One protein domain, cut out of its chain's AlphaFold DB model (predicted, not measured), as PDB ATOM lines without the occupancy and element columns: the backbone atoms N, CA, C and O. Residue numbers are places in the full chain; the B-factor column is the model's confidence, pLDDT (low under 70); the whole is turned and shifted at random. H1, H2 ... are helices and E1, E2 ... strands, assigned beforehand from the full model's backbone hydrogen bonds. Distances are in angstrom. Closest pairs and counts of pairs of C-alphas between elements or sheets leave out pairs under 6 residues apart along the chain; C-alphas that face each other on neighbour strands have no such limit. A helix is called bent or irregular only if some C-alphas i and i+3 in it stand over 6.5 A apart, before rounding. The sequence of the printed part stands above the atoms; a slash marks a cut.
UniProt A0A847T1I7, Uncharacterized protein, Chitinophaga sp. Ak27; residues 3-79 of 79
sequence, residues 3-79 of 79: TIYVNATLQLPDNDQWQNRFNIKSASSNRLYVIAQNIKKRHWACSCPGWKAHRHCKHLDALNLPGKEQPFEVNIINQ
ATOM      1  N   THR A   3     244.730 229.777 328.195       94.06
ATOM      2  CA  THR A   3     244.580 230.941 329.073       94.06
ATOM      3  C   THR A   3     244.078 232.132 328.274       94.06
ATOM      4  O   THR A   3     244.632 232.443 327.221       94.06
ATOM      5  N   ILE A   4     243.035 232.790 328.778       93.00
ATOM      6  CA  ILE A   4     242.504 234.029 328.218       93.00
ATOM      7  C   ILE A   4     242.847 235.154 329.187       93.00
ATOM      8  O   ILE A   4     242.449 235.129 330.351       93.00
ATOM      9  N   TYR A   5     243.586 236.136 328.684       92.31
ATOM     10  CA  TYR A   5     243.864 237.371 329.403       92.31
ATOM     11  C   TYR A   5     242.752 238.365 329.102       92.31
ATOM     12  O   TYR A   5     242.505 238.698 327.940       92.31
ATOM     13  N   VAL A   6     242.058 238.812 330.140       91.25
ATOM     14  CA  VAL A   6     240.947 239.755 330.024       91.25
ATOM     15  C   VAL A   6     241.334 241.023 330.762       91.25
ATOM     16  O   VAL A   6     241.667 240.985 331.940       91.25
ATOM     17  N   ASN A   7     241.284 242.161 330.076       90.56
ATOM     18  CA  ASN A   7     241.462 243.442 330.747       90.56
ATOM     19  C   ASN A   7     240.281 243.686 331.699       90.56
ATOM     20  O   ASN A   7     239.127 243.607 331.267       90.56
ATOM     21  N   ALA A   8     240.561 244.030 332.954       88.06
ATOM     22  CA  ALA A   8     239.548 244.214 333.990       88.06
ATOM     23  C   ALA A   8     238.475 245.251 333.605       88.06
ATOM     24  O   ALA A   8     237.302 245.086 333.929       88.06
ATOM     25  N   THR A   9     238.835 246.281 332.832       92.31
ATOM     26  CA  THR A   9     237.887 247.314 332.367       92.31
ATOM     27  C   THR A   9     236.895 246.813 331.316       92.31
ATOM     28  O   THR A   9     235.857 247.434 331.094       92.31
ATOM     29  N   LEU A  10     237.194 245.689 330.660       93.44
ATOM     30  CA  LEU A  10     236.316 245.056 329.676       93.44
ATOM     31  C   LEU A  10     235.440 243.965 330.295       93.44
ATOM     32  O   LEU A  10     234.564 243.441 329.600       93.44
ATOM     33  N   GLN A  11     235.669 243.622 331.563       95.06
ATOM     34  CA  GLN A  11     234.907 242.612 332.275       95.06
ATOM     35  C   GLN A  11     233.488 243.110 332.564       95.06
ATOM     36  O   GLN A  11     233.241 244.284 332.838       95.06
ATOM     37  N   LEU A  12     232.535 242.194 332.476       96.00
ATOM     38  CA  LEU A  12     231.131 242.432 332.768       96.00
ATOM     39  C   LEU A  12     230.710 241.534 333.935       96.00
ATOM     40  O   LEU A  12     231.237 240.428 334.062       96.00
ATOM     41  N   PRO A  13     229.746 241.969 334.763       96.25
ATOM     42  CA  PRO A  13     229.229 241.130 335.832       96.25
ATOM     43  C   PRO A  13     228.532 239.901 335.253       96.25
ATOM     44  O   PRO A  13     227.826 239.985 334.237       96.25
ATOM     45  N   ASP A  14     228.702 238.775 335.933       97.06
ATOM     46  CA  ASP A  14     227.982 237.541 335.649       97.06
ATOM     47  C   ASP A  14     226.467 237.726 335.833       97.06
ATOM     48  O   ASP A  14     225.992 238.700 336.421       97.06
ATOM     49  N   ASN A  15     225.686 236.809 335.269       97.38
ATOM     50  CA  ASN A  15     224.238 236.762 335.457       97.38
ATOM     51  C   ASN A  15     223.757 235.312 335.587       97.38
ATOM     52  O   ASN A  15     224.552 234.382 335.499       97.38
ATOM     53  N   ASP A  16     222.445 235.113 335.721       97.81
ATOM     54  CA  ASP A  16     221.832 233.801 335.985       97.81
ATOM     55  C   ASP A  16     222.161 232.698 334.961       97.81
ATOM     56  O   ASP A  16     221.972 231.510 335.232       97.81
ATOM     57  N   GLN A  17     222.609 233.061 333.755       97.75
ATOM     58  CA  GLN A  17     222.880 232.112 332.671       97.75
ATOM     59  C   GLN A  17     224.342 232.096 332.219       97.75
ATOM     60  O   GLN A  17     224.790 231.098 331.645       97.75
ATOM     61  N   TRP A  18     225.072 233.186 332.442       98.19
ATOM     62  CA  TRP A  18     226.361 233.451 331.819       98.19
ATOM     63  C   TRP A  18     227.374 233.933 332.848       98.19
ATOM     64  O   TRP A  18     227.119 234.900 333.563       98.19
ATOM     65  N   GLN A  19     228.542 233.300 332.840       97.62
ATOM     66  CA  GLN A  19     229.704 233.679 333.636       97.62
ATOM     67  C   GLN A  19     230.872 234.094 332.738       97.62
ATOM     68  O   GLN A  19     230.810 233.913 331.513       97.62
ATOM     69  N   ASN A  20     231.949 234.599 333.340       96.12
ATOM     70  CA  ASN A  20     233.200 234.903 332.642       96.12
ATOM     71  C   ASN A  20     232.980 235.878 331.476       96.12
ATOM     72  O   ASN A  20     233.417 235.651 330.343       96.12
ATOM     73  N   ARG A  21     232.201 236.930 331.741       97.56
ATOM     74  CA  ARG A  21     231.684 237.835 330.714       97.56
ATOM     75  C   ARG A  21     232.658 238.978 330.452       97.56
ATOM     76  O   ARG A  21     233.100 239.641 331.385       97.56
ATOM     77  N   PHE A  22     232.943 239.265 329.185       97.25
ATOM     78  CA  PHE A  22     233.773 240.411 328.804       97.25
ATOM     79  C   PHE A  22     233.473 240.925 327.394       97.25
ATOM     80  O   PHE A  22     232.917 240.216 326.552       97.25
ATOM     81  N   ASN A  23     233.842 242.178 327.137       97.12
ATOM     82  CA  ASN A  23     233.731 242.800 325.823       97.12
ATOM     83  C   ASN A  23     234.950 242.496 324.940       97.12
ATOM     84  O   ASN A  23     236.092 242.597 325.374       97.12
ATOM     85  N   ILE A  24     234.698 242.212 323.662       94.88
ATOM     86  CA  ILE A  24     235.699 242.115 322.599       94.88
ATOM     87  C   ILE A  24     235.357 243.092 321.473       94.88
ATOM     88  O   ILE A  24     234.192 243.247 321.088       94.88
ATOM     89  N   LYS A  25     236.373 243.759 320.923       93.94
ATOM     90  CA  LYS A  25     236.195 244.669 319.791       93.94
ATOM     91  C   LYS A  25     236.032 243.889 318.487       93.94
ATOM     92  O   LYS A  25     236.741 242.921 318.226       93.94
ATOM     93  N   SER A  26     235.116 244.347 317.643       90.62
ATOM     94  CA  SER A  26     235.016 243.901 316.255       90.62
ATOM     95  C   SER A  26     236.303 244.223 315.490       90.62
ATOM     96  O   SER A  26     236.783 245.351 315.518       90.62
ATOM     97  N   ALA A  27     236.821 243.258 314.727       81.81
ATOM     98  CA  ALA A  27     237.992 243.486 313.873       81.81
ATOM     99  C   ALA A  27     237.739 244.500 312.738       81.81
ATOM    100  O   ALA A  27     238.677 245.086 312.215       81.81
ATOM    101  N   SER A  28     236.479 244.695 312.334       84.75
ATOM    102  CA  SER A  28     236.113 245.493 311.153       84.75
ATOM    103  C   SER A  28     235.272 246.731 311.476       84.75
ATOM    104  O   SER A  28     234.794 247.397 310.565       84.75
ATOM    105  N   SER A  29     235.008 247.022 312.754       90.75
ATOM    106  CA  SER A  29     234.209 248.186 313.161       90.75
ATOM    107  C   SER A  29     234.450 248.567 314.623       90.75
ATOM    108  O   SER A  29     235.095 247.842 315.372       90.75
ATOM    109  N   ASN A  30     233.868 249.682 315.068       91.25
ATOM    110  CA  ASN A  30     233.920 250.114 316.472       91.25
ATOM    111  C   ASN A  30     232.889 249.417 317.379       91.25
ATOM    112  O   ASN A  30     232.652 249.858 318.498       91.25
ATOM    113  N   ARG A  31     232.246 248.340 316.911       94.19
ATOM    114  CA  ARG A  31     231.274 247.592 317.721       94.19
ATOM    115  C   ARG A  31     231.994 246.748 318.771       94.19
ATOM    116  O   ARG A  31     232.992 246.099 318.460       94.19
ATOM    117  N   LEU A  32     231.435 246.712 319.976       95.44
ATOM    118  CA  LEU A  32     231.806 245.763 321.019       95.44
ATOM    119  C   LEU A  32     230.807 244.607 321.032       95.44
ATOM    120  O   LEU A  32     229.598 244.807 320.892       95.44
ATOM    121  N   TYR A  33     231.324 243.397 321.193       97.12
ATOM    122  CA  TYR A  33     230.538 242.188 321.385       97.12
ATOM    123  C   TYR A  33     230.887 241.566 322.727       97.12
ATOM    124  O   TYR A  33     232.009 241.683 323.195       97.12
ATOM    125  N   VAL A  34     229.929 240.874 323.330       98.06
ATOM    126  CA  VAL A  34     230.121 240.193 324.611       98.06
ATOM    127  C   VAL A  34     230.501 238.754 324.330       98.06
ATOM    128  O   VAL A  34     229.796 238.085 323.572       98.06
ATOM    129  N   ILE A  35     231.581 238.289 324.944       97.88
ATOM    130  CA  ILE A  35     231.915 236.874 325.075       97.88
ATOM    131  C   ILE A  35     231.562 236.435 326.493       97.88
ATOM    132  O   ILE A  35     231.723 237.201 327.440       97.88
ATOM    133  N   ALA A  36     231.012 235.232 326.621       98.06
ATOM    134  CA  ALA A  36     230.623 234.657 327.899       98.06
ATOM    135  C   ALA A  36     230.587 233.129 327.832       98.06
ATOM    136  O   ALA A  36     230.365 232.557 326.761       98.06
ATOM    137  N   GLN A  37     230.717 232.478 328.983       98.44
ATOM    138  CA  GLN A  37     230.536 231.038 329.123       98.44
ATOM    139  C   GLN A  37     229.172 230.741 329.750       98.44
ATOM    140  O   GLN A  37     228.767 231.377 330.722       98.44
ATOM    141  N   ASN A  38     228.439 229.777 329.199       98.44
ATOM    142  CA  ASN A  38     227.177 229.343 329.780       98.44
ATOM    143  C   ASN A  38     227.432 228.577 331.087       98.44
ATOM    144  O   ASN A  38     228.200 227.615 331.088       98.44
ATOM    145  N   ILE A  39     226.739 228.938 332.169       98.19
ATOM    146  CA  ILE A  39     226.948 228.336 333.499       98.19
ATOM    147  C   ILE A  39     226.602 226.838 333.510       98.19
ATOM    148  O   ILE A  39     227.319 226.030 334.099       98.19
ATOM    149  N   LYS A  40     225.507 226.447 332.846       97.75
ATOM    150  CA  LYS A  40     225.008 225.063 332.873       97.75
ATOM    151  C   LYS A  40     225.693 224.186 331.835       97.75
ATOM    152  O   LYS A  40     226.170 223.106 332.154       97.75
ATOM    153  N   LYS A  41     225.733 224.649 330.586       97.81
ATOM    154  CA  LYS A  41     226.232 223.873 329.446       97.81
ATOM    155  C   LYS A  41     227.743 224.002 329.222       97.81
ATOM    156  O   LYS A  41     228.277 223.288 328.385       97.81
ATOM    157  N   ARG A  42     228.424 224.928 329.906       97.81
ATOM    158  CA  ARG A  42     229.885 225.155 329.826       97.81
ATOM    159  C   ARG A  42     230.440 225.517 328.451       97.81
ATOM    160  O   ARG A  42     231.653 225.533 328.261       97.81
ATOM    161  N   HIS A  43     229.584 225.848 327.492       98.12
ATOM    162  CA  HIS A  43     230.019 226.322 326.186       98.12
ATOM    163  C   HIS A  43     230.232 227.828 326.167       98.12
ATOM    164  O   HIS A  43     229.612 228.575 326.927       98.12
ATOM    165  N   TRP A  44     231.043 228.280 325.220       98.19
ATOM    166  CA  TRP A  44     231.277 229.698 324.990       98.19
ATOM    167  C   TRP A  44     230.297 230.271 323.969       98.19
ATOM    168  O   TRP A  44     229.810 229.584 323.064       98.19
ATOM    169  N   ALA A  45     229.962 231.543 324.149       98.12
ATOM    170  CA  ALA A  45     229.057 232.279 323.288       98.12
ATOM    171  C   ALA A  45     229.571 233.685 323.010       98.12
ATOM    172  O   ALA A  45     230.301 234.268 323.808       98.12
ATOM    173  N   CYS A  46     229.150 234.237 321.873       97.94
ATOM    174  CA  CYS A  46     229.422 235.616 321.497       97.94
ATOM    175  C   CYS A  46     228.116 236.323 321.104       97.94
ATOM    176  O   CYS A  46     227.271 235.745 320.422       97.94
ATOM    177  N   SER A  47     227.951 237.597 321.466       97.75
ATOM    178  CA  SER A  47     226.762 238.380 321.099       97.75
ATOM    179  C   SER A  47     226.733 238.835 319.630       97.75
ATOM    180  O   SER A  47     225.746 239.434 319.188       97.75
ATOM    181  N   CYS A  48     227.786 238.558 318.853       97.19
ATOM    182  CA  CYS A  48     227.862 238.947 317.448       97.19
ATOM    183  C   CYS A  48     226.863 238.176 316.555       97.19
ATOM    184  O   CYS A  48     226.489 237.042 316.874       97.19
ATOM    185  N   PRO A  49     226.459 238.745 315.401       96.31
ATOM    186  CA  PRO A  49     225.514 238.095 314.490       96.31
ATOM    187  C   PRO A  49     225.958 236.704 314.017       96.31
ATOM    188  O   PRO A  49     225.133 235.798 313.956       96.31
ATOM    189  N   GLY A  50     227.259 236.505 313.761       96.31
ATOM    190  CA  GLY A  50     227.788 235.215 313.300       96.31
ATOM    191  C   GLY A  50     227.508 234.076 314.285       96.31
ATOM    192  O   GLY A  50     226.995 233.028 313.898       96.31
ATOM    193  N   TRP A  51     227.724 234.311 315.582       97.81
ATOM    194  CA  TRP A  51     227.430 233.299 316.597       97.81
ATOM    195  C   TRP A  51     225.922 233.101 316.795       97.81
ATOM    196  O   TRP A  51     225.453 231.976 316.972       97.81
ATOM    197  N   LYS A  52     225.125 234.171 316.716       97.00
ATOM    198  CA  LYS A  52     223.662 234.054 316.805       97.00
ATOM    199  C   LYS A  52     223.077 233.200 315.675       97.00
ATOM    200  O   LYS A  52     222.175 232.413 315.949       97.00
ATOM    201  N   ALA A  53     223.612 233.317 314.461       97.69
ATOM    202  CA  ALA A  53     223.157 232.565 313.293       97.69
ATOM    203  C   ALA A  53     223.720 231.136 313.235       97.69
ATOM    204  O   ALA A  53     223.000 230.199 312.909       97.69
ATOM    205  N   HIS A  54     225.002 230.954 313.562       97.44
ATOM    206  CA  HIS A  54     225.714 229.703 313.270       97.44
ATOM    207  C   HIS A  54     226.304 229.021 314.499       97.44
ATOM    208  O   HIS A  54     226.925 227.965 314.362       97.44
ATOM    209  N   ARG A  55     226.150 229.615 315.687       98.00
ATOM    210  CA  ARG A  55     226.809 229.201 316.937       98.00
ATOM    211  C   ARG A  55     228.334 229.166 316.832       98.00
ATOM    212  O   ARG A  55     228.996 228.496 317.607       98.00
ATOM    213  N   HIS A  56     228.907 229.889 315.877       97.19
ATOM    214  CA  HIS A  56     230.340 229.952 315.614       97.19
ATOM    215  C   HIS A  56     230.683 231.327 315.033       97.19
ATOM    216  O   HIS A  56     229.854 231.921 314.340       97.19
ATOM    217  N   CYS A  57     231.844 231.883 315.378       96.88
ATOM    218  CA  CYS A  57     232.277 233.175 314.858       96.88
ATOM    219  C   CYS A  57     233.782 233.395 315.021       96.88
ATOM    220  O   CYS A  57     234.393 232.903 315.968       96.88
ATOM    221  N   LYS A  58     234.316 234.299 314.191       95.12
ATOM    222  CA  LYS A  58     235.717 234.739 314.226       95.12
ATOM    223  C   LYS A  58     236.213 235.231 315.593       95.12
ATOM    224  O   LYS A  58     237.406 235.198 315.853       95.12
ATOM    225  N   HIS A  59     235.318 235.724 316.455       95.88
ATOM    226  CA  HIS A  59     235.703 236.206 317.787       95.88
ATOM    227  C   HIS A  59     236.007 235.055 318.752       95.88
ATOM    228  O   HIS A  59     236.873 235.209 319.602       95.88
ATOM    229  N   LEU A  60     235.315 233.916 318.621       96.50
ATOM    230  CA  LEU A  60     235.664 232.710 319.373       96.50
ATOM    231  C   LEU A  60     236.940 232.078 318.807       96.50
ATOM    232  O   LEU A  60     237.821 231.723 319.582       96.50
ATOM    233  N   ASP A  61     237.083 232.046 317.476       95.50
ATOM    234  CA  ASP A  61     238.288 231.527 316.812       95.50
ATOM    235  C   ASP A  61     239.551 232.283 317.241       95.50
ATOM    236  O   ASP A  61     240.559 231.670 317.572       95.50
ATOM    237  N   ALA A  62     239.477 233.617 317.323       93.88
ATOM    238  CA  ALA A  62     240.585 234.457 317.779       93.88
ATOM    239  C   ALA A  62     241.038 234.153 319.220       93.88
ATOM    240  O   ALA A  62     242.164 234.473 319.589       93.88
ATOM    241  N   LEU A  63     240.166 233.544 320.028       93.94
ATOM    242  CA  LEU A  63     240.456 233.119 321.397       93.94
ATOM    243  C   LEU A  63     240.672 231.606 321.514       93.94
ATOM    244  O   LEU A  63     240.774 231.102 322.628       93.94
ATOM    245  N   ASN A  64     240.724 230.874 320.395       95.56
ATOM    246  CA  ASN A  64     240.775 229.411 320.361       95.56
ATOM    247  C   ASN A  64     239.641 228.743 321.166       95.56
ATOM    248  O   ASN A  64     239.824 227.685 321.768       95.56
ATOM    249  N   LEU A  65     238.462 229.371 321.186       96.31
ATOM    250  CA  LEU A  65     237.265 228.844 321.831       96.31
ATOM    251  C   LEU A  65     236.413 228.074 320.814       96.31
ATOM    252  O   LEU A  65     236.149 228.592 319.725       96.31
ATOM    253  N   PRO A  66     235.921 226.872 321.152       96.75
ATOM    254  CA  PRO A  66     235.104 226.112 320.226       96.75
ATOM    255  C   PRO A  66     233.719 226.744 320.056       96.75
ATOM    256  O   PRO A  66     233.123 227.308 320.978       96.75
ATOM    257  N   GLY A  67     233.193 226.634 318.837       96.00
ATOM    258  CA  GLY A  67     231.813 226.980 318.529       96.00
ATOM    259  C   GLY A  67     230.840 225.834 318.817       96.00
ATOM    260  O   GLY A  67     231.139 224.870 319.512       96.00
ATOM    261  N   LYS A  68     229.649 225.942 318.224       97.19
ATOM    262  CA  LYS A  68     228.590 224.922 318.203       97.19
ATOM    263  C   LYS A  68     228.140 224.463 319.588       97.19
ATOM    264  O   LYS A  68     227.758 223.314 319.760       97.19
ATOM    265  N   GLU A  69     228.164 225.383 320.551       96.88
ATOM    266  CA  GLU A  69     227.796 225.108 321.944       96.88
ATOM    267  C   GLU A  69     228.591 223.938 322.559       96.88
ATOM    268  O   GLU A  69     228.099 223.254 323.452       96.88
ATOM    269  N   GLN A  70     229.830 223.714 322.105       97.75
ATOM    270  CA  GLN A  70     230.705 222.698 322.682       97.75
ATOM    271  C   GLN A  70     231.224 223.155 324.058       97.75
ATOM    272  O   GLN A  70     231.759 224.267 324.162       97.75
ATOM    273  N   PRO A  71     231.071 222.334 325.116       97.75
ATOM    274  CA  PRO A  71     231.632 222.612 326.434       97.75
ATOM    275  C   PRO A  71     233.153 222.776 326.383       97.75
ATOM    276  O   PRO A  71     233.841 221.944 325.790       97.75
ATOM    277  N   PHE A  72     233.686 223.820 327.017       97.25
ATOM    278  CA  PHE A  72     235.129 224.044 327.069       97.25
ATOM    279  C   PHE A  72     235.524 224.942 328.240       97.25
ATOM    280  O   PHE A  72     234.910 225.985 328.462       97.25
ATOM    281  N   GLU A  73     236.573 224.551 328.957       96.06
ATOM    282  CA  GLU A  73     237.078 225.272 330.127       96.06
ATOM    283  C   GLU A  73     238.413 225.956 329.819       96.06
ATOM    284  O   GLU A  73     239.259 225.428 329.087       96.06
ATOM    285  N   VAL A  74     238.607 227.139 330.401       94.81
ATOM    286  CA  VAL A  74     239.803 227.969 330.216       94.81
ATOM    287  C   VAL A  74     240.279 228.517 331.554       94.81
ATOM    288  O   VAL A  74     239.497 228.654 332.491       94.81
ATOM    289  N   ASN A  75     241.557 228.876 331.623       95.31
ATOM    290  CA  ASN A  75     242.063 229.704 332.709       95.31
ATOM    291  C   ASN A  75     241.848 231.181 332.352       95.31
ATOM    292  O   ASN A  75     242.288 231.613 331.284       95.31
ATOM    293  N   ILE A  76     241.186 231.950 333.211       92.25
ATOM    294  CA  ILE A  76     240.978 233.388 332.995       92.25
ATOM    295  C   ILE A  76     241.891 234.156 333.931       92.25
ATOM    296  O   ILE A  76     241.851 233.961 335.143       92.25
ATOM    297  N   ILE A  77     242.700 235.038 333.351       92.38
ATOM    298  CA  ILE A  77     243.567 235.941 334.098       92.38
ATOM    299  C   ILE A  77     243.107 237.364 333.814       92.38
ATOM    300  O   ILE A  77     243.138 237.815 332.668       92.38
ATOM    301  N   ASN A  78     242.695 238.059 334.869       85.12
ATOM    302  CA  ASN A  78     242.336 239.466 334.783       85.12
ATOM    303  C   ASN A  78     243.604 240.315 334.892       85.12
ATOM    304  O   ASN A  78     244.403 240.106 335.808       85.12
ATOM    305  N   GLN A  79     243.782 241.236 333.949       75.81
ATOM    306  CA  GLN A  79     244.889 242.195 333.913       75.81
ATOM    307  C   GLN A  79     244.398 243.624 334.119       75.81
ATOM    308  O   GLN A  79     243.294 243.947 333.616       75.81
TER     309      GLN A  79
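Overview. This is residues 3 to 79 of the 79 residues of an uncharacterized protein of Chitinophaga sp. Ak27 (UniProt A0A847T1I7). A small sheet of three strands, E2, E3 and E4, with a strongly bent edge strand E2, forms a wall; a separate ribbon of E1 and E5 lies near E2, and two short helices, H1 and H2, sit by E4. The printed part has 77 residues, running E1 E2 E3 E4 H1 H2 E5; the three strands make an antiparallel meander, each the antiparallel neighbour of the one before, and E1 and E5 are parallel. The class is mixed, helices and strands, with under half of the residues in named elements. The whole is compact and rounded, radius of gyration of the C-alphas 11.5 A, spanning 27 by 25 by 23 A.

Along the chain. Find C-alpha 18 at (226.361, 233.451, 331.819); E2, residues 18 to 25, runs 19.2 A from there and bends by 54 degrees at residue 21. E3, residues 32 to 38, is also 19.2 A long, and E4 is residues 44 to 46. H1 is residues 49 to 54, H2 58 to 61. E1, residues 3 to 6, begins at C-alpha 3 (244.580, 230.941, 329.073); E5, residues 74 to 78, ends at C-alpha 78 (242.336, 239.466, 334.783).

Arrangement. Look at the hairpin E2 and E3: N 22 and O 35 are 3.0 A apart. In the hairpin E3 and E4, N 45 and O 36 are 2.8 A apart. H1 is only just on the sheet, with 5 pairs of C-alphas within 10 A, and only grazes it; H2 also only grazes it, the closest C-alphas to E4 being Cys 46 and Leu 60, 7.2 A. In E1 and E5, N 4 and O 75 are 2.9 A apart; E3 and E5 are apart. Every O i to N i+4 pair in H1 is within hydrogen-bond range; H2 is too short for one.

Size, cuts and confidence. The C-alphas of Ser 28 and Lys 40 are farthest apart, 31.8 A. The printed part has no cut; the links E1 to E2 and H2 to E5 are long. No printed residue is under 70 in pLDDT.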